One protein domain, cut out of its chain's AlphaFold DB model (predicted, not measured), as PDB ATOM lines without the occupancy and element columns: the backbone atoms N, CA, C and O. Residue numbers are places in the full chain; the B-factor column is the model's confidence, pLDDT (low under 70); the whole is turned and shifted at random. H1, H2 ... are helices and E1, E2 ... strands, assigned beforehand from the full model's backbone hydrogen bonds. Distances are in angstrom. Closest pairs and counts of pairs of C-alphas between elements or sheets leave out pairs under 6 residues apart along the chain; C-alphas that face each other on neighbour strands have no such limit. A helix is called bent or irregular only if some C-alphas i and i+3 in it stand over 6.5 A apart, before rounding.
ATOM      1  N   THR A   8     -32.646 -11.669 -71.327       86.12
ATOM      2  CA  THR A   8     -33.881 -12.382 -71.032       86.12
ATOM      3  C   THR A   8     -33.648 -13.865 -71.244       86.12
ATOM      4  O   THR A   8     -33.183 -14.267 -72.309       86.12
ATOM      5  N   PHE A   9     -33.968 -14.669 -70.238       89.69
ATOM      6  CA  PHE A   9     -33.682 -16.098 -70.205       89.69
ATOM      7  C   PHE A   9     -34.962 -16.928 -70.135       89.69
ATOM      8  O   PHE A   9     -35.929 -16.517 -69.493       89.69
ATOM      9  N   LYS A  10     -34.950 -18.108 -70.764       89.88
ATOM     10  CA  LYS A  10     -35.988 -19.150 -70.656       89.88
ATOM     11  C   LYS A  10     -35.488 -20.346 -69.833       89.88
ATOM     12  O   LYS A  10     -34.310 -20.408 -69.489       89.88
ATOM     13  N   ASN A  11     -36.386 -21.299 -69.567       90.00
ATOM     14  CA  ASN A  11     -36.143 -22.510 -68.761       90.00
ATOM     15  C   ASN A  11     -35.780 -22.198 -67.301       90.00
ATOM     16  O   ASN A  11     -34.884 -22.797 -66.722       90.00
ATOM     17  N   ILE A  12     -36.475 -21.224 -66.711       92.12
ATOM     18  CA  ILE A  12     -36.084 -20.643 -65.419       92.12
ATOM     19  C   ILE A  12     -36.712 -21.323 -64.195       92.12
ATOM     20  O   ILE A  12     -36.379 -20.960 -63.076       92.12
ATOM     21  N   VAL A  13     -37.662 -22.245 -64.395       93.00
ATOM     22  CA  VAL A  13     -38.449 -22.856 -63.307       93.00
ATOM     23  C   VAL A  13     -37.996 -24.284 -63.026       93.00
ATOM     24  O   VAL A  13     -37.616 -24.578 -61.902       93.00
ATOM     25  N   GLU A  14     -38.002 -25.156 -64.040       92.88
ATOM     26  CA  GLU A  14     -37.682 -26.583 -63.876       92.88
ATOM     27  C   GLU A  14     -36.331 -26.844 -63.193       92.88
ATOM     28  O   GLU A  14     -36.302 -27.677 -62.287       92.88
ATOM     29  N   PRO A  15     -35.232 -26.127 -63.518       93.31
ATOM     30  CA  PRO A  15     -33.956 -26.354 -62.840       93.31
ATOM     31  C   PRO A  15     -34.016 -26.070 -61.336       93.31
ATOM     32  O   PRO A  15     -33.326 -26.722 -60.559       93.31
ATOM     33  N   LEU A  16     -34.875 -25.134 -60.919       95.06
ATOM     34  CA  LEU A  16     -35.010 -24.728 -59.523       95.06
ATOM     35  C   LEU A  16     -35.815 -25.730 -58.685       95.06
ATOM     36  O   LEU A  16     -35.804 -25.641 -57.465       95.06
ATOM     37  N   TYR A  17     -36.504 -26.701 -59.292       95.12
ATOM     38  CA  TYR A  17     -37.253 -27.710 -58.535       95.12
ATOM     39  C   TYR A  17     -36.368 -28.633 -57.693       95.12
ATOM     40  O   TYR A  17     -36.845 -29.192 -56.708       95.12
ATOM     41  N   ASN A  18     -35.083 -28.738 -58.029       94.31
ATOM     42  CA  ASN A  18     -34.108 -29.516 -57.268       94.31
ATOM     43  C   ASN A  18     -33.431 -28.709 -56.146       94.31
ATOM     44  O   ASN A  18     -32.555 -29.235 -55.460       94.31
ATOM     45  N   GLU A  19     -33.818 -27.449 -55.947       95.31
ATOM     46  CA  GLU A  19     -33.282 -26.625 -54.868       95.31
ATOM     47  C   GLU A  19     -33.899 -27.011 -53.524       95.31
ATOM     48  O   GLU A  19     -35.108 -27.239 -53.412       95.31
ATOM     49  N   LYS A  20     -33.051 -27.065 -52.493       96.00
ATOM     50  CA  LYS A  20     -33.472 -27.314 -51.111       96.00
ATOM     51  C   LYS A  20     -33.958 -26.024 -50.470       96.00
ATOM     52  O   LYS A  20     -33.295 -24.989 -50.559       96.00
ATOM     53  N   VAL A  21     -35.083 -26.113 -49.774       96.81
ATOM     54  CA  VAL A  21     -35.685 -25.003 -49.035       96.81
ATOM     55  C   VAL A  21     -36.128 -25.463 -47.653       96.81
ATOM     56  O   VAL A  21     -36.308 -26.655 -47.399       96.81
ATOM     57  N   SER A  22     -36.290 -24.497 -46.756       97.19
ATOM     58  CA  SER A  22     -36.791 -24.718 -45.401       97.19
ATOM     59  C   SER A  22     -38.221 -24.203 -45.305       97.19
ATOM     60  O   SER A  22     -38.552 -23.172 -45.898       97.19
ATOM     61  N   TYR A  23     -39.082 -24.887 -44.561       96.50
ATOM     62  CA  TYR A  23     -40.461 -24.447 -44.371       96.50
ATOM     63  C   TYR A  23     -41.014 -24.794 -42.991       96.50
ATOM     64  O   TYR A  23     -40.486 -25.655 -42.295       96.50
ATOM     65  N   ILE A  24     -42.086 -24.106 -42.602       95.31
ATOM     66  CA  ILE A  24     -42.862 -24.379 -41.385       95.31
ATOM     67  C   ILE A  24     -44.350 -24.447 -41.718       95.31
ATOM     68  O   ILE A  24     -44.818 -23.795 -42.659       95.31
ATOM     69  N   TYR A  25     -45.092 -25.222 -40.934       93.38
ATOM     70  CA  TYR A  25     -46.545 -25.330 -41.029       93.38
ATOM     71  C   TYR A  25     -47.253 -24.204 -40.272       93.38
ATOM     72  O   TYR A  25     -46.650 -23.490 -39.469       93.38
ATOM     73  N   PHE A  26     -48.536 -24.007 -40.572       90.56
ATOM     74  CA  PHE A  26     -49.356 -23.033 -39.855       90.56
ATOM     75  C   PHE A  26     -49.671 -23.543 -38.432       90.56
ATOM     76  O   PHE A  26     -49.981 -24.728 -38.302       90.56
ATOM     77  N   PRO A  27     -49.631 -22.696 -37.381       88.94
ATOM     78  CA  PRO A  27     -49.964 -23.121 -36.021       88.94
ATOM     79  C   PRO A  27     -51.392 -23.664 -35.930       88.94
ATOM     80  O   PRO A  27     -52.345 -22.992 -36.337       88.94
ATOM     81  N   ILE A  28     -51.545 -24.858 -35.359       85.88
ATOM     82  CA  ILE A  28     -52.845 -25.534 -35.218       85.88
ATOM     83  C   ILE A  28     -53.774 -24.701 -34.333       85.88
ATOM     84  O   ILE A  28     -54.951 -24.529 -34.642       85.88
ATOM     85  N   GLU A  29     -53.226 -24.090 -33.282       84.06
ATOM     86  CA  GLU A  29     -53.951 -23.259 -32.317       84.06
ATOM     87  C   GLU A  29     -54.563 -22.009 -32.963       84.06
ATOM     88  O   GLU A  29     -55.452 -21.375 -32.396       84.06
ATOM     89  N   TRP A  30     -54.074 -21.615 -34.143       85.56
ATOM     90  CA  TRP A  30     -54.566 -20.446 -34.866       85.56
ATOM     91  C   TRP A  30     -55.628 -20.795 -35.910       85.56
ATOM     92  O   TRP A  30     -56.307 -19.881 -36.381       85.56
ATOM     93  N   LEU A  31     -55.806 -22.076 -36.261       83.50
ATOM     94  CA  LEU A  31     -56.782 -22.504 -37.271       83.50
ATOM     95  C   LEU A  31     -58.209 -22.109 -36.869       83.50
ATOM     96  O   LEU A  31     -58.889 -21.424 -37.632       83.50
ATOM     97  N   GLU A  32     -58.618 -22.419 -35.635       77.12
ATOM     98  CA  GLU A  32     -59.956 -22.086 -35.124       77.12
ATOM     99  C   GLU A  32     -60.227 -20.572 -35.160       77.12
ATOM    100  O   GLU A  32     -61.313 -20.112 -35.513       77.12
ATOM    101  N   ILE A  33     -59.211 -19.765 -34.850       75.38
ATOM    102  CA  ILE A  33     -59.323 -18.303 -34.794       75.38
ATOM    103  C   ILE A  33     -59.513 -17.718 -36.200       75.38
ATOM    104  O   ILE A  33     -60.281 -16.770 -36.400       75.38
ATOM    105  N   VAL A  34     -58.818 -18.286 -37.185       77.06
ATOM    106  CA  VAL A  34     -58.928 -17.895 -38.591       77.06
ATOM    107  C   VAL A  34     -60.302 -18.275 -39.160       77.06
ATOM    108  O   VAL A  34     -60.894 -17.472 -39.889       77.06
ATOM    109  N   GLU A  35     -60.848 -19.435 -38.783       70.00
ATOM    110  CA  GLU A  35     -62.176 -19.908 -39.203       70.00
ATOM    111  C   GLU A  35     -63.329 -19.060 -38.642       70.00
ATOM    112  O   GLU A  35     -64.310 -18.799 -39.342       70.00
ATOM    113  N   ILE A  36     -63.200 -18.553 -37.410       67.12
ATOM    114  CA  ILE A  36     -64.219 -17.714 -36.747       67.12
ATOM    115  C   ILE A  36     -64.389 -16.340 -37.430       67.12
ATOM    116  O   ILE A  36     -65.387 -15.637 -37.226       67.12
ATOM    117  N   HIS A  37     -63.443 -15.913 -38.273       66.00
ATOM    118  CA  HIS A  37     -63.479 -14.584 -38.872       66.00
ATOM    119  C   HIS A  37     -64.604 -14.448 -39.921       66.00
ATOM    120  O   HIS A  37     -64.452 -14.823 -41.081       66.00
ATOM    121  N   TYR A  38     -65.716 -13.790 -39.552       55.44
ATOM    122  CA  TYR A  38     -66.948 -13.606 -40.359       55.44
ATOM    123  C   TYR A  38     -66.746 -12.990 -41.768       55.44
ATOM    124  O   TYR A  38     -67.667 -12.939 -42.582       55.44
ATOM    125  N   ARG A  39     -65.552 -12.465 -42.077       71.00
ATOM    126  CA  ARG A  39     -65.202 -11.888 -43.386       71.00
ATOM    127  C   ARG A  39     -63.850 -12.401 -43.879       71.00
ATOM    128  O   ARG A  39     -62.903 -11.624 -44.013       71.00
ATOM    129  N   THR A  40     -63.771 -13.683 -44.217       73.81
ATOM    130  CA  THR A  40     -62.555 -14.365 -44.697       73.81
ATOM    131  C   THR A  40     -61.859 -13.643 -45.861       73.81
ATOM    132  O   THR A  40     -60.636 -13.522 -45.881       73.81
ATOM    133  N   PHE A  41     -62.612 -13.040 -46.791       77.75
ATOM    134  CA  PHE A  41     -62.040 -12.221 -47.875       77.75
ATOM    135  C   PHE A  41     -61.306 -10.964 -47.365       77.75
ATOM    136  O   PHE A  41     -60.252 -10.591 -47.885       77.75
ATOM    137  N   LEU A  42     -61.846 -10.302 -46.335       81.69
ATOM    138  CA  LEU A  42     -61.212  -9.130 -45.729       81.69
ATOM    139  C   LEU A  42     -59.916  -9.532 -45.017       81.69
ATOM    140  O   LEU A  42     -58.912  -8.833 -45.158       81.69
ATOM    141  N   LEU A  43     -59.935 -10.664 -44.307       84.06
ATOM    142  CA  LEU A  43     -58.754 -11.227 -43.654       84.06
ATOM    143  C   LEU A  43     -57.666 -11.575 -44.677       84.06
ATOM    144  O   LEU A  43     -56.542 -11.105 -44.541       84.06
ATOM    145  N   THR A  44     -58.026 -12.272 -45.759       87.62
ATOM    146  CA  THR A  44     -57.113 -12.604 -46.872       87.62
ATOM    147  C   THR A  44     -56.422 -11.351 -47.420       87.62
ATOM    148  O   THR A  44     -55.207 -11.322 -47.602       87.62
ATOM    149  N   SER A  45     -57.185 -10.274 -47.647       86.12
ATOM    150  CA  SER A  45     -56.649  -8.998 -48.140       86.12
ATOM    151  C   SER A  45     -55.686  -8.339 -47.142       86.12
ATOM    152  O   SER A  45     -54.622  -7.852 -47.531       86.12
ATOM    153  N   LYS A  46     -56.010  -8.358 -45.842       86.81
ATOM    154  CA  LYS A  46     -55.127  -7.825 -44.796       86.81
ATOM    155  C   LYS A  46     -53.840  -8.646 -44.660       86.81
ATOM    156  O   LYS A  46     -52.763  -8.056 -44.626       86.81
ATOM    157  N   LEU A  47     -53.936  -9.975 -44.644       89.31
ATOM    158  CA  LEU A  47     -52.780 -10.875 -44.570       89.31
ATOM    159  C   LEU A  47     -51.891 -10.757 -45.811       89.31
ATOM    160  O   LEU A  47     -50.670 -10.717 -45.692       89.31
ATOM    161  N   LYS A  48     -52.478 -10.575 -47.001       90.06
ATOM    162  CA  LYS A  48     -51.715 -10.267 -48.218       90.06
ATOM    163  C   LYS A  48     -50.850  -9.013 -48.048       90.06
ATOM    164  O   LYS A  48     -49.673  -9.039 -48.399       90.06
ATOM    165  N   LEU A  49     -51.404  -7.935 -47.483       85.88
ATOM    166  CA  LEU A  49     -50.662  -6.693 -47.218       85.88
ATOM    167  C   LEU A  49     -49.562  -6.882 -46.163       85.88
ATOM    168  O   LEU A  49     -48.501  -6.263 -46.270       85.88
ATOM    169  N   VAL A  50     -49.798  -7.730 -45.154       87.25
ATOM    170  CA  VAL A  50     -48.759  -8.128 -44.193       87.25
ATOM    171  C   VAL A  50     -47.639  -8.862 -44.916       87.25
ATOM    172  O   VAL A  50     -46.487  -8.467 -44.777       87.25
ATOM    173  N   ASN A  51     -47.954  -9.849 -45.752       90.00
ATOM    174  CA  ASN A  51     -46.952 -10.614 -46.490       90.00
ATOM    175  C   ASN A  51     -46.140  -9.742 -47.443       90.00
ATOM    176  O   ASN A  51     -44.920  -9.839 -47.453       90.00
ATOM    177  N   GLU A  52     -46.777  -8.842 -48.198       85.44
ATOM    178  CA  GLU A  52     -46.075  -7.860 -49.041       85.44
ATOM    179  C   GLU A  52     -45.058  -7.038 -48.236       85.44
ATOM    180  O   GLU A  52     -43.960  -6.761 -48.714       85.44
ATOM    181  N   ARG A  53     -45.394  -6.685 -46.988       80.75
ATOM    182  CA  ARG A  53     -44.468  -6.015 -46.071       80.75
ATOM    183  C   ARG A  53     -43.363  -6.955 -45.579       80.75
ATOM    184  O   ARG A  53     -42.219  -6.523 -45.536       80.75
ATOM    185  N   LEU A  54     -43.682  -8.193 -45.209       84.81
ATOM    186  CA  LEU A  54     -42.698  -9.172 -44.732       84.81
ATOM    187  C   LEU A  54     -41.676  -9.522 -45.819       84.81
ATOM    188  O   LEU A  54     -40.487  -9.569 -45.536       84.81
ATOM    189  N   TYR A  55     -42.111  -9.652 -47.071       86.88
ATOM    190  CA  TYR A  55     -41.227  -9.847 -48.219       86.88
ATOM    191  C   TYR A  55     -40.266  -8.670 -48.454       86.88
ATOM    192  O   TYR A  55     -39.114  -8.887 -48.814       86.88
ATOM    193  N   ASP A  56     -40.707  -7.420 -48.250       78.62
ATOM    194  CA  ASP A  56     -39.822  -6.241 -48.315       78.62
ATOM    195  C   ASP A  56     -38.721  -6.283 -47.233       78.62
ATOM    196  O   ASP A  56     -37.689  -5.626 -47.374       78.62
ATOM    197  N   MET A  57     -38.973  -6.991 -46.129       76.62
ATOM    198  CA  MET A  57     -38.156  -6.966 -44.915       76.62
ATOM    199  C   MET A  57     -37.202  -8.154 -44.817       76.62
ATOM    200  O   MET A  57     -36.028  -7.968 -44.511       76.62
ATOM    201  N   PHE A  58     -37.696  -9.352 -45.110       82.25
ATOM    202  CA  PHE A  58     -36.955 -10.602 -45.025       82.25
ATOM    203  C   PHE A  58     -36.791 -11.159 -46.434       82.25
ATOM    204  O   PHE A  58     -37.691 -11.800 -46.982       82.25
ATOM    205  N   SER A  59     -35.642 -10.870 -47.049       82.25
ATOM    206  CA  SER A  59     -35.367 -11.318 -48.413       82.25
ATOM    207  C   SER A  59     -35.314 -12.842 -48.513       82.25
ATOM    208  O   SER A  59     -35.710 -13.358 -49.553       82.25
ATOM    209  N   ASP A  60     -34.923 -13.545 -47.442       84.38
ATOM    210  CA  ASP A  60     -34.854 -15.016 -47.324       84.38
ATOM    211  C   ASP A  60     -36.189 -15.734 -47.556       84.38
ATOM    212  O   ASP A  60     -36.207 -16.901 -47.954       84.38
ATOM    213  N   ILE A  61     -37.312 -15.038 -47.359       91.75
ATOM    214  CA  ILE A  61     -38.644 -15.606 -47.542       91.75
ATOM    215  C   ILE A  61     -38.976 -15.711 -49.034       91.75
ATOM    216  O   ILE A  61     -39.109 -14.712 -49.753       91.75
ATOM    217  N   LEU A  62     -39.220 -16.940 -49.478       93.38
ATOM    218  CA  LEU A  62     -39.636 -17.266 -50.838       93.38
ATOM    219  C   LEU A  62     -41.158 -17.196 -50.976       93.38
ATOM    220  O   LEU A  62     -41.675 -16.642 -51.951       93.38
ATOM    221  N   PHE A  63     -41.877 -17.707 -49.975       93.81
ATOM    222  CA  PHE A  63     -43.328 -17.807 -49.991       93.81
ATOM    223  C   PHE A  63     -43.929 -17.749 -48.580       93.81
ATOM    224  O   PHE A  63     -43.349 -18.238 -47.619       93.81
ATOM    225  N   ILE A  64     -45.114 -17.147 -48.476       93.94
ATOM    226  CA  ILE A  64     -45.974 -17.138 -47.294       93.94
ATOM    227  C   ILE A  64     -47.414 -17.352 -47.778       93.94
ATOM    228  O   ILE A  64     -47.958 -16.507 -48.514       93.94
ATOM    229  N   GLN A  65     -48.035 -18.452 -47.355       92.25
ATOM    230  CA  GLN A  65     -49.456 -18.710 -47.559       92.25
ATOM    231  C   GLN A  65     -50.261 -17.683 -46.761       92.25
ATOM    232  O   GLN A  65     -49.956 -17.428 -45.605       92.25
ATOM    233  N   HIS A  66     -51.257 -17.055 -47.380       90.50
ATOM    234  CA  HIS A  66     -52.134 -16.072 -46.723       90.50
ATOM    235  C   HIS A  66     -53.609 -16.307 -46.974       90.50
ATOM    236  O   HIS A  66     -54.416 -15.533 -46.464       90.50
ATOM    237  N   ASP A  67     -53.954 -17.306 -47.783       88.00
ATOM    238  CA  ASP A  67     -55.338 -17.667 -48.018       88.00
ATOM    239  C   ASP A  67     -55.840 -18.535 -46.853       88.00
ATOM    240  O   ASP A  67     -55.402 -19.683 -46.732       88.00
ATOM    241  N   PRO A  68     -56.755 -18.022 -46.007       84.19
ATOM    242  CA  PRO A  68     -57.343 -18.778 -44.908       84.19
ATOM    243  C   PRO A  68     -57.985 -20.097 -45.336       84.19
ATOM    244  O   PRO A  68     -58.009 -21.030 -44.548       84.19
ATOM    245  N   TYR A  69     -58.489 -20.198 -46.572       82.06
ATOM    246  CA  TYR A  69     -59.123 -21.424 -47.069       82.06
ATOM    247  C   TYR A  69     -58.118 -22.540 -47.382       82.06
ATOM    248  O   TYR A  69     -58.507 -23.696 -47.552       82.06
ATOM    249  N   VAL A  70     -56.837 -22.187 -47.501       84.69
ATOM    250  CA  VAL A  70     -55.745 -23.109 -47.835       84.69
ATOM    251  C   VAL A  70     -54.877 -23.414 -46.610       84.69
ATOM    252  O   VAL A  70     -54.185 -24.426 -46.603       84.69
ATOM    253  N   LEU A  71     -54.911 -22.571 -45.572       84.62
ATOM    254  CA  LEU A  71     -54.177 -22.807 -44.328       84.62
ATOM    255  C   LEU A  71     -54.734 -24.037 -43.601       84.62
ATOM    256  O   LEU A  71     -55.885 -24.048 -43.175       84.62
ATOM    257  N   LYS A  72     -53.892 -25.064 -43.478       78.75
ATOM    258  CA  LYS A  72     -54.143 -26.327 -42.774       78.75
ATOM    259  C   LYS A  72     -52.827 -26.834 -42.187       78.75
ATOM    260  O   LYS A  72     -51.759 -26.408 -42.630       78.75
ATOM    261  N   GLU A  73     -52.912 -27.741 -41.219       71.12
ATOM    262  CA  GLU A  73     -51.758 -28.312 -40.508       71.12
ATOM    263  C   GLU A  73     -50.719 -28.957 -41.446       71.12
ATOM    264  O   GLU A  73     -49.526 -28.886 -41.186       71.12
ATOM    265  N   ASP A  74     -51.154 -29.519 -42.575       80.94
ATOM    266  CA  ASP A  74     -50.317 -30.231 -43.550       80.94
ATOM    267  C   ASP A  74     -49.780 -29.347 -44.687       80.94
ATOM    268  O   ASP A  74     -49.052 -29.815 -45.564       80.94
ATOM    269  N   THR A  75     -50.148 -28.065 -44.712       86.31
ATOM    270  CA  THR A  75     -49.799 -27.167 -45.811       86.31
ATOM    271  C   THR A  75     -48.704 -26.194 -45.374       86.31
ATOM    272  O   THR A  75     -48.904 -25.449 -44.411       86.31
ATOM    273  N   PRO A  76     -47.558 -26.130 -46.085       92.81
ATOM    274  CA  PRO A  76     -46.491 -25.194 -45.757       92.81
ATOM    275  C   PRO A  76     -47.002 -23.754 -45.694       92.81
ATOM    276  O   PRO A  76     -47.561 -23.221 -46.661       92.81
ATOM    277  N   TRP A  77     -46.790 -23.112 -44.548       93.56
ATOM    278  CA  TRP A  77     -47.185 -21.732 -44.323       93.56
ATOM    279  C   TRP A  77     -46.104 -20.773 -44.797       93.56
ATOM    280  O   TRP A  77     -46.371 -19.936 -45.658       93.56
ATOM    281  N   ILE A  78     -44.887 -20.907 -44.272       95.50
ATOM    282  CA  ILE A  78     -43.738 -20.082 -44.653       95.50
ATOM    283  C   ILE A  78     -42.697 -20.978 -45.298       95.50
ATOM    284  O   ILE A  78     -42.340 -22.004 -44.731       95.50
ATOM    285  N   VAL A  79     -42.193 -20.563 -46.458       96.31
ATOM    286  CA  VAL A  79     -41.066 -21.197 -47.142       96.31
ATOM    287  C   VAL A  79     -39.961 -20.163 -47.326       96.31
ATOM    288  O   VAL A  79     -40.196 -19.073 -47.861       96.31
ATOM    289  N   ALA A  80     -38.754 -20.509 -46.904       94.94
ATOM    290  CA  ALA A  80     -37.561 -19.679 -46.981       94.94
ATOM    291  C   ALA A  80     -36.380 -20.487 -47.537       94.94
ATOM    292  O   ALA A  80     -36.393 -21.719 -47.520       94.94
ATOM    293  N   LYS A  81     -35.350 -19.803 -48.049       92.31
ATOM    294  CA  LYS A  81     -34.135 -20.494 -48.515       92.31
ATOM    295  C   LYS A  81     -33.418 -21.195 -47.356       92.31
ATOM    296  O   LYS A  81     -33.038 -22.354 -47.483       92.31
ATOM    297  N   GLU A  82     -33.294 -20.508 -46.227       89.62
ATOM    298  CA  GLU A  82     -32.710 -21.016 -44.984       89.62
ATOM    299  C   GLU A  82     -33.667 -20.750 -43.812       89.62
ATOM    300  O   GLU A  82     -34.518 -19.856 -43.915       89.62
ATOM    301  N   PRO A  83     -33.545 -21.492 -42.696       90.75
ATOM    302  CA  PRO A  83     -34.310 -21.220 -41.488       90.75
ATOM    303  C   PRO A  83     -34.080 -19.791 -40.994       90.75
ATOM    304  O   PRO A  83     -32.943 -19.338 -40.854       90.75
ATOM    305  N   MET A  84     -35.166 -19.083 -40.698       85.38
ATOM    306  CA  MET A  84     -35.089 -17.749 -40.103       85.38
ATOM    307  C   MET A  84     -34.801 -17.835 -38.605       85.38
ATOM    308  O   MET A  84     -35.157 -18.811 -37.941       85.38
ATOM    309  N   ARG A  85     -34.194 -16.778 -38.060       79.62
ATOM    310  CA  ARG A  85     -33.949 -16.675 -36.618       79.62
ATOM    311  C   ARG A  85     -35.251 -16.530 -35.843       79.62
ATOM    312  O   ARG A  85     -36.232 -15.994 -36.363       79.62
ATOM    313  N   GLN A  86     -35.221 -16.927 -34.573       80.94
ATOM    314  CA  GLN A  86     -36.395 -16.853 -33.711       80.94
ATOM    315  C   GLN A  86     -36.941 -15.424 -33.610       80.94
ATOM    316  O   GLN A  86     -38.141 -15.237 -33.732       80.94
ATOM    317  N   GLU A  87     -36.088 -14.397 -33.515       76.81
ATOM    318  CA  GLU A  87     -36.564 -13.010 -33.418       76.81
ATOM    319  C   GLU A  87     -37.306 -12.545 -34.685       76.81
ATOM    320  O   GLU A  87     -38.251 -11.756 -34.616       76.81
ATOM    321  N   GLN A  88     -36.894 -13.042 -35.857       80.12
ATOM    322  CA  GLN A  88     -37.561 -12.756 -37.130       80.12
ATOM    323  C   GLN A  88     -38.909 -13.481 -37.205       80.12
ATOM    324  O   GLN A  88     -39.905 -12.894 -37.633       80.12
ATOM    325  N   LEU A  89     -38.949 -14.739 -36.756       85.56
ATOM    326  CA  LEU A  89     -40.177 -15.529 -36.667       85.56
ATOM    327  C   LEU A  89     -41.179 -14.926 -35.683       85.56
ATOM    328  O   LEU A  89     -42.333 -14.733 -36.057       85.56
ATOM    329  N   ASP A  90     -40.741 -14.532 -34.490       83.50
ATOM    330  CA  ASP A  90     -41.584 -13.895 -33.475       83.50
ATOM    331  C   ASP A  90     -42.235 -12.615 -34.015       83.50
ATOM    332  O   ASP A  90     -43.419 -12.361 -33.779       83.50
ATOM    333  N   TYR A  91     -41.503 -11.825 -34.809       82.00
ATOM    334  CA  TYR A  91     -42.076 -10.661 -35.480       82.00
ATOM    335  C   TYR A  91     -43.147 -11.033 -36.507       82.00
ATOM    336  O   TYR A  91     -44.182 -10.358 -36.611       82.00
ATOM    337  N   ILE A  92     -42.898 -12.075 -37.304       87.25
ATOM    338  CA  ILE A  92     -43.866 -12.569 -38.284       87.25
ATOM    339  C   ILE A  92     -45.126 -13.044 -37.561       87.25
ATOM    340  O   ILE A  92     -46.225 -12.638 -37.947       87.25
ATOM    341  N   PHE A  93     -44.967 -13.812 -36.481       88.69
ATOM    342  CA  PHE A  93     -46.061 -14.298 -35.648       88.69
ATOM    343  C   PHE A  93     -46.853 -13.135 -35.056       88.69
ATOM    344  O   PHE A  93     -48.055 -13.045 -35.288       88.69
ATOM    345  N   GLN A  94     -46.196 -12.178 -34.398       85.31
ATOM    346  CA  GLN A  94     -46.855 -10.989 -33.854       85.31
ATOM    347  C   GLN A  94     -47.598 -10.196 -34.944       85.31
ATOM    348  O   GLN A  94     -48.749  -9.806 -34.758       85.31
ATOM    349  N   SER A  95     -46.969  -9.988 -36.105       85.38
ATOM    350  CA  SER A  95     -47.560  -9.259 -37.235       85.38
ATOM    351  C   SER A  95     -48.828  -9.917 -37.771       85.38
ATOM    352  O   SER A  95     -49.769  -9.226 -38.164       85.38
ATOM    353  N   TRP A  96     -48.834 -11.246 -37.836       88.25
ATOM    354  CA  TRP A  96     -49.986 -12.031 -38.256       88.25
ATOM    355  C   TRP A  96     -51.073 -12.054 -37.183       88.25
ATOM    356  O   TRP A  96     -52.238 -11.786 -37.484       88.25
ATOM    357  N   TYR A  97     -50.682 -12.280 -35.930       85.94
ATOM    358  CA  TYR A  97     -51.573 -12.323 -34.777       85.94
ATOM    359  C   TYR A  97     -52.392 -11.034 -34.637       85.94
ATOM    360  O   TYR A  97     -53.613 -11.102 -34.489       85.94
ATOM    361  N   GLU A  98     -51.757  -9.864 -34.783       83.94
ATOM    362  CA  GLU A  98     -52.423  -8.550 -34.753       83.94
ATOM    363  C   GLU A  98     -53.524  -8.399 -35.810       83.94
ATOM    364  O   GLU A  98     -54.528  -7.728 -35.569       83.94
ATOM    365  N   VAL A  99     -53.338  -8.997 -36.990       84.75
ATOM    366  CA  VAL A  99     -54.312  -8.921 -38.086       84.75
ATOM    367  C   VAL A  99     -55.450  -9.914 -37.902       84.75
ATOM    368  O   VAL A  99     -56.598  -9.573 -38.192       84.75
ATOM    369  N   ILE A 100     -55.143 -11.116 -37.414       83.06
ATOM    370  CA  ILE A 100     -56.142 -12.141 -37.098       83.06
ATOM    371  C   ILE A 100     -57.063 -11.643 -35.963       83.06
ATOM    372  O   ILE A 100     -58.284 -11.775 -36.051       83.06
ATOM    373  N   HIS A 101     -56.504 -10.974 -34.948       78.38
ATOM    374  CA  HIS A 101     -57.206 -10.525 -33.737       78.38
ATOM    375  C   HIS A 101     -57.629  -9.046 -33.776       78.38
ATOM    376  O   HIS A 101     -57.441  -8.303 -32.813       78.38
ATOM    377  N   ASP A 102     -58.257  -8.618 -34.876       68.31
ATOM    378  CA  ASP A 102     -58.649  -7.231 -35.216       68.31
ATOM    379  C   ASP A 102     -59.461  -6.451 -34.137       68.31
ATOM    380  O   ASP A 102     -59.796  -5.286 -34.345       68.31
ATOM    381  N   TRP A 103     -59.826  -7.065 -32.999       58.75
ATOM    382  CA  TRP A 103     -60.734  -6.524 -31.970       58.75
ATOM    383  C   TRP A 103     -60.050  -5.980 -30.699       58.75
ATOM    384  O   TRP A 103     -60.731  -5.391 -29.860       58.75
ATOM    385  N   LYS A 104     -58.722  -6.087 -30.585       56.66
ATOM    386  CA  LYS A 104     -57.792  -5.208 -29.833       56.66
ATOM    387  C   LYS A 104     -56.412  -5.875 -29.883       56.66
ATOM    388  O   LYS A 104     -56.347  -7.082 -29.667       56.66
ATOM    389  N   PRO A 105     -55.315  -5.136 -30.132       53.06
ATOM    390  CA  PRO A 105     -53.998  -5.748 -30.178       53.06
ATOM    391  C   PRO A 105     -53.616  -6.206 -28.769       53.06
ATOM    392  O   PRO A 105     -53.297  -5.384 -27.908       53.06
ATOM    393  N   ASN A 106     -53.650  -7.515 -28.543       63.47
ATOM    394  CA  ASN A 106     -52.922  -8.127 -27.446       63.47
ATOM    395  C   ASN A 106     -51.520  -8.454 -27.961       63.47
ATOM    396  O   ASN A 106     -51.341  -8.889 -29.100       63.47
ATOM    397  N   LYS A 107     -50.512  -8.195 -27.133       71.06
ATOM    398  CA  LYS A 107     -49.161  -8.687 -27.391       71.06
ATOM    399  C   LYS A 107     -49.226 -10.215 -27.338       71.06
ATOM    400  O   LYS A 107     -49.816 -10.736 -26.395       71.06
ATOM    401  N   LEU A 108     -48.663 -10.907 -28.326       76.69
ATOM    402  CA  LEU A 108     -48.498 -12.356 -28.275       76.69
ATOM    403  C   LEU A 108     -47.619 -12.663 -27.055       76.69
ATOM    404  O   LEU A 108     -46.479 -12.206 -26.987       76.69
ATOM    405  N   ILE A 109     -48.210 -13.299 -26.040       69.69
ATOM    406  CA  ILE A 109     -47.538 -13.571 -24.760       69.69
ATOM    407  C   ILE A 109     -46.615 -14.776 -24.929       69.69
ATOM    408  O   ILE A 109     -45.446 -14.676 -24.573       69.69
ATOM    409  N   ASP A 110     -47.124 -15.828 -25.577       77.12
ATOM    410  CA  ASP A 110     -46.400 -17.062 -25.866       77.12
ATOM    411  C   ASP A 110     -46.481 -17.357 -27.377       77.12
ATOM    412  O   ASP A 110     -47.553 -17.717 -27.877       77.12
ATOM    413  N   PRO A 111     -45.400 -17.125 -28.147       80.00
ATOM    414  CA  PRO A 111     -45.372 -17.469 -29.562       80.00
ATOM    415  C   PRO A 111     -45.415 -18.992 -29.765       80.00
ATOM    416  O   PRO A 111     -44.859 -19.731 -28.952       80.00
ATOM    417  N   PRO A 112     -46.046 -19.481 -30.851       81.62
ATOM    418  CA  PRO A 112     -46.072 -20.907 -31.147       81.62
ATOM    419  C   PRO A 112     -44.651 -21.431 -31.386       81.62
ATOM    420  O   PRO A 112     -43.859 -20.822 -32.110       81.62
ATOM    421  N   HIS A 113     -44.337 -22.583 -30.798       80.75
ATOM    422  CA  HIS A 113     -43.087 -23.287 -31.059       80.75
ATOM    423  C   HIS A 113     -43.241 -24.129 -32.324       80.75
ATOM    424  O   HIS A 113     -43.906 -25.161 -32.312       80.75
ATOM    425  N   LEU A 114     -42.636 -23.671 -33.419       84.75
ATOM    426  CA  LEU A 114     -42.668 -24.355 -34.709       84.75
ATOM    427  C   LEU A 114     -41.279 -24.870 -35.079       84.75
ATOM    428  O   LEU A 114     -40.284 -24.158 -34.939       84.75
ATOM    429  N   GLU A 115     -41.222 -26.092 -35.602       88.00
ATOM    430  CA  GLU A 115     -39.986 -26.704 -36.088       88.00
ATOM    431  C   GLU A 115     -39.845 -26.545 -37.603       88.00
ATOM    432  O   GLU A 115     -40.769 -26.836 -38.367       88.00
ATOM    433  N   TRP A 116     -38.660 -26.115 -38.039       94.31
ATOM    434  CA  TRP A 116     -38.309 -26.045 -39.453       94.31
ATOM    435  C   TRP A 116     -38.162 -27.438 -40.060       94.31
ATOM    436  O   TRP A 116     -37.381 -28.261 -39.588       94.31
ATOM    437  N   GLN A 117     -38.869 -27.651 -41.161       95.69
ATOM    438  CA  GLN A 117     -38.751 -28.806 -42.039       95.69
ATOM    439  C   GLN A 117     -37.914 -28.446 -43.271       95.69
ATOM    440  O   GLN A 117     -37.766 -27.269 -43.613       95.69
ATOM    441  N   TYR A 118     -37.386 -29.459 -43.959       96.38
ATOM    442  CA  TYR A 118     -36.540 -29.289 -45.142       96.38
ATOM    443  C   TYR A 118     -36.996 -30.219 -46.251       96.38
ATOM    444  O   TYR A 118     -37.193 -31.409 -46.014       96.38
ATOM    445  N   ASP A 119     -37.116 -29.691 -47.463       96.56
ATOM    446  CA  ASP A 119     -37.421 -30.506 -48.636       96.56
ATOM    447  C   ASP A 119     -36.963 -29.816 -49.933       96.56
ATOM    448  O   ASP A 119     -36.467 -28.685 -49.925       96.56
ATOM    449  N   LEU A 120     -37.102 -30.518 -51.053       97.00
ATOM    450  CA  LEU A 120     -36.942 -29.978 -52.397       97.00
ATOM    451  C   LEU A 120     -38.187 -29.192 -52.813       97.00
ATOM    452  O   LEU A 120     -39.312 -29.544 -52.458       97.00
ATOM    453  N   ILE A 121     -38.012 -28.170 -53.651       96.00
ATOM    454  CA  ILE A 121     -39.144 -27.418 -54.219       96.00
ATOM    455  C   ILE A 121     -40.088 -28.333 -55.020       96.00
ATOM    456  O   ILE A 121     -41.302 -28.117 -55.016       96.00
ATOM    457  N   SER A 122     -39.568 -29.379 -55.669       95.56
ATOM    458  CA  SER A 122     -40.370 -30.404 -56.353       95.56
ATOM    459  C   SER A 122     -41.399 -31.085 -55.444       95.56
ATOM    460  O   SER A 122     -42.453 -31.485 -55.932       95.56
ATOM    461  N   ASN A 123     -41.146 -31.151 -54.136       95.19
ATOM    462  CA  ASN A 123     -42.020 -31.789 -53.152       95.19
ATOM    463  C   ASN A 123     -42.975 -30.804 -52.457       95.19
ATOM    464  O   ASN A 123     -43.739 -31.204 -51.582       95.19
ATOM    465  N   LEU A 124     -42.981 -29.525 -52.856       93.06
ATOM    466  CA  LEU A 124     -43.833 -28.481 -52.278       93.06
ATOM    467  C   LEU A 124     -44.859 -27.962 -53.306       93.06
ATOM    468  O   LEU A 124     -44.624 -26.927 -53.940       93.06
ATOM    469  N   PRO A 125     -46.040 -28.606 -53.441       89.69
ATOM    470  CA  PRO A 125     -47.062 -28.237 -54.429       89.69
ATOM    471  C   PRO A 125     -47.509 -26.773 -54.356       89.69
ATOM    472  O   PRO A 125     -47.886 -26.174 -55.363       89.69
ATOM    473  N   VAL A 126     -47.429 -26.161 -53.170       88.38
ATOM    474  CA  VAL A 126     -47.780 -24.750 -52.950       88.38
ATOM    475  C   VAL A 126     -46.925 -23.780 -53.784       88.38
ATOM    476  O   VAL A 126     -47.362 -22.676 -54.118       88.38
ATOM    477  N   LEU A 127     -45.719 -24.198 -54.182       91.50
ATOM    478  CA  LEU A 127     -44.817 -23.423 -55.031       91.50
ATOM    479  C   LEU A 127     -45.038 -23.664 -56.528       91.50
ATOM    480  O   LEU A 127     -44.424 -22.974 -57.337       91.50
ATOM    481  N   HIS A 128     -45.896 -24.611 -56.921       90.25
ATOM    482  CA  HIS A 128     -46.073 -25.011 -58.324       90.25
ATOM    483  C   HIS A 128     -47.133 -24.183 -59.066       90.25
ATOM    484  O   HIS A 128     -47.241 -24.271 -60.290       90.25
ATOM    485  N   ASP A 129     -47.894 -23.342 -58.359       86.44
ATOM    486  CA  ASP A 129     -48.824 -22.400 -58.989       86.44
ATOM    487  C   ASP A 129     -48.060 -21.339 -59.804       86.44
ATOM    488  O   ASP A 129     -47.221 -20.596 -59.292       86.44
ATOM    489  N   LYS A 130     -48.420 -21.181 -61.083       83.12
ATOM    490  CA  LYS A 130     -47.853 -20.151 -61.968       83.12
ATOM    491  C   LYS A 130     -47.979 -18.735 -61.395       83.12
ATOM    492  O   LYS A 130     -47.164 -17.874 -61.721       83.12
ATOM    493  N   LYS A 131     -48.978 -18.469 -60.543       82.81
ATOM    494  CA  LYS A 131     -49.130 -17.169 -59.865       82.81
ATOM    495  C   LYS A 131     -48.073 -16.924 -58.788       82.81
ATOM    496  O   LYS A 131     -47.828 -15.766 -58.452       82.81
ATOM    497  N   THR A 132     -47.477 -17.973 -58.219       87.44
ATOM    498  CA  THR A 132     -46.442 -17.847 -57.184       87.44
ATOM    499  C   THR A 132     -45.042 -17.760 -57.786       87.44
ATOM    500  O   THR A 132     -44.167 -17.168 -57.151       87.44
ATOM    501  N   PHE A 133     -44.843 -18.218 -59.032       91.25
ATOM    502  CA  PHE A 133     -43.556 -18.145 -59.740       91.25
ATOM    503  C   PHE A 133     -42.976 -16.731 -59.774       91.25
ATOM    504  O   PHE A 133     -41.790 -16.549 -59.517       91.25
ATOM    505  N   SER A 134     -43.809 -15.709 -59.998       88.00
ATOM    506  CA  SER A 134     -43.350 -14.314 -60.028       88.00
ATOM    507  C   SER A 134     -42.771 -13.818 -58.702       88.00
ATOM    508  O   SER A 134     -42.062 -12.813 -58.684       88.00
ATOM    509  N   LYS A 135     -43.058 -14.516 -57.598       89.00
ATOM    510  CA  LYS A 135     -42.585 -14.178 -56.258       89.00
ATOM    511  C   LYS A 135     -41.360 -14.987 -55.865       89.00
ATOM    512  O   LYS A 135     -40.390 -14.390 -55.413       89.00
ATOM    513  N   TRP A 136     -41.408 -16.314 -55.995       92.81
ATOM    514  CA  TRP A 136     -40.357 -17.167 -55.436       92.81
ATOM    515  C   TRP A 136     -39.200 -17.417 -56.408       92.81
ATOM    516  O   TRP A 136     -38.063 -17.460 -55.953       92.81
ATOM    517  N   VAL A 137     -39.441 -17.512 -57.723       94.94
ATOM    518  CA  VAL A 137     -38.384 -17.781 -58.722       94.94
ATOM    519  C   VAL A 137     -37.301 -16.696 -58.698       94.94
ATOM    520  O   VAL A 137     -36.142 -17.022 -58.443       94.94
ATOM    521  N   PRO A 138     -37.622 -15.399 -58.889       94.25
ATOM    522  CA  PRO A 138     -36.601 -14.358 -58.827       94.25
ATOM    523  C   PRO A 138     -36.012 -14.184 -57.416       94.25
ATOM    524  O   PRO A 138     -34.845 -13.813 -57.301       94.25
ATOM    525  N   ALA A 139     -36.765 -14.489 -56.348       93.88
ATOM    526  CA  ALA A 139     -36.245 -14.479 -54.977       93.88
ATOM    527  C   ALA A 139     -35.140 -15.522 -54.796       93.88
ATOM    528  O   ALA A 139     -34.039 -15.186 -54.373       93.88
ATOM    529  N   LEU A 140     -35.422 -16.769 -55.169       95.44
ATOM    530  CA  LEU A 140     -34.494 -17.883 -55.054       95.44
ATOM    531  C   LEU A 140     -33.253 -17.677 -55.923       95.44
ATOM    532  O   LEU A 140     -32.145 -17.852 -55.433       95.44
TER     533      LEU A 140
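This is residues 8 to 140 of the 609 residues of the protein "Translation initiation inhibitor" of Bacillus mycoides (UniProt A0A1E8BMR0). A small, twisted sheet of four strands has helix H5 over its edge strand E3, running along it, while H3 grazes the same edge and H4 runs side by side with H3 the opposite way. E1 and H1 lie toward one end of the long axis, H2 and the long link after H4 toward the other. The 133 printed residues hold five named helices and five named strands in the order E1 H1 E2 H2 H3 E3 E4 H4 E5 H5, a mixed class. The sheet runs E3 E4 E2 E5, antiparallel throughout. The whole is compact, with a radius of gyration of the C-alphas of 15.0 A, yet elongated, spanning 48 by 29 by 26 A.

E1, residues 8 to 10, begins at C-alpha 8 (-33.881, -12.382, -71.032) and pairs with no named strand. H1 is residues 14 to 18, E2 20 to 25 (16.6 A) and H2 28 to 35 (11.6 A). H3, residues 40 to 57, is the longest helix, 25.5 A from C-alpha 40 (-62.555, -14.365, -44.697). E3 is 61 to 64, E4 76 to 80, H4 86 to 100 (20.6 A) and E5 117 to 120. H5, residues 130 to 140 (15.2 A), ends at C-alpha 140 (-34.494, -17.883, -55.054). H2 and H5 are only just irregular: C-alphas 29 and 32 are 6.7 A apart, 135 and 138 6.51 A.

The sheet is only just strongly twisted, its C-alphas up to 4.4 A off the best plane. E3 and E4 form a hairpin, with N 62 and O 79 2.8 A apart, within hydrogen-bond range. So are N 22 of E2 and O 80 of E4, 2.9 A, and N 117 of E5 and O 23 of E2, 2.8 A. E4, H4 and E5 are a split strand-helix-strand unit, two strands of one sheet joined through a helix, with E2 between the two strands in the sheet; its crossover is right-handed. H5 is on the sheet over E3, at a height of 9.5 A; their closest C-alphas, of Trp 136 and Leu 62, are 4.7 A apart. H3 only grazes the sheet, with residues 47 to 55. H3 and H4 touch at a shallow tilt of 27 degrees, opposite ways, closest at the C-alphas of Lys 46 and Val 99, 6.8 A. H2 is close to H4 but not clearly touching, with the C-alphas of Val 34 and Ile 100 6.6 A apart. H1 is only just not on the sheet, with 4 pairs of C-alphas within 10 A. In H3 every O i to N i+4 pair is within hydrogen-bond range; in H4 10 of 11 are, in H2 2 of 4, in H5 3 of 7 with 3 of 8 i+3 pairs, and in H1 0 of 1 with 1 of 2.

The C-alphas of Lys 10 and Lys 104 are the farthest apart, 48.3 A. The printed part has no cut. The links E3 to E4 and H4 to E5 are long. The mean pLDDT of the printed part is 85.5; residues 36 to 38, 102 to 106 and 109 are under 70.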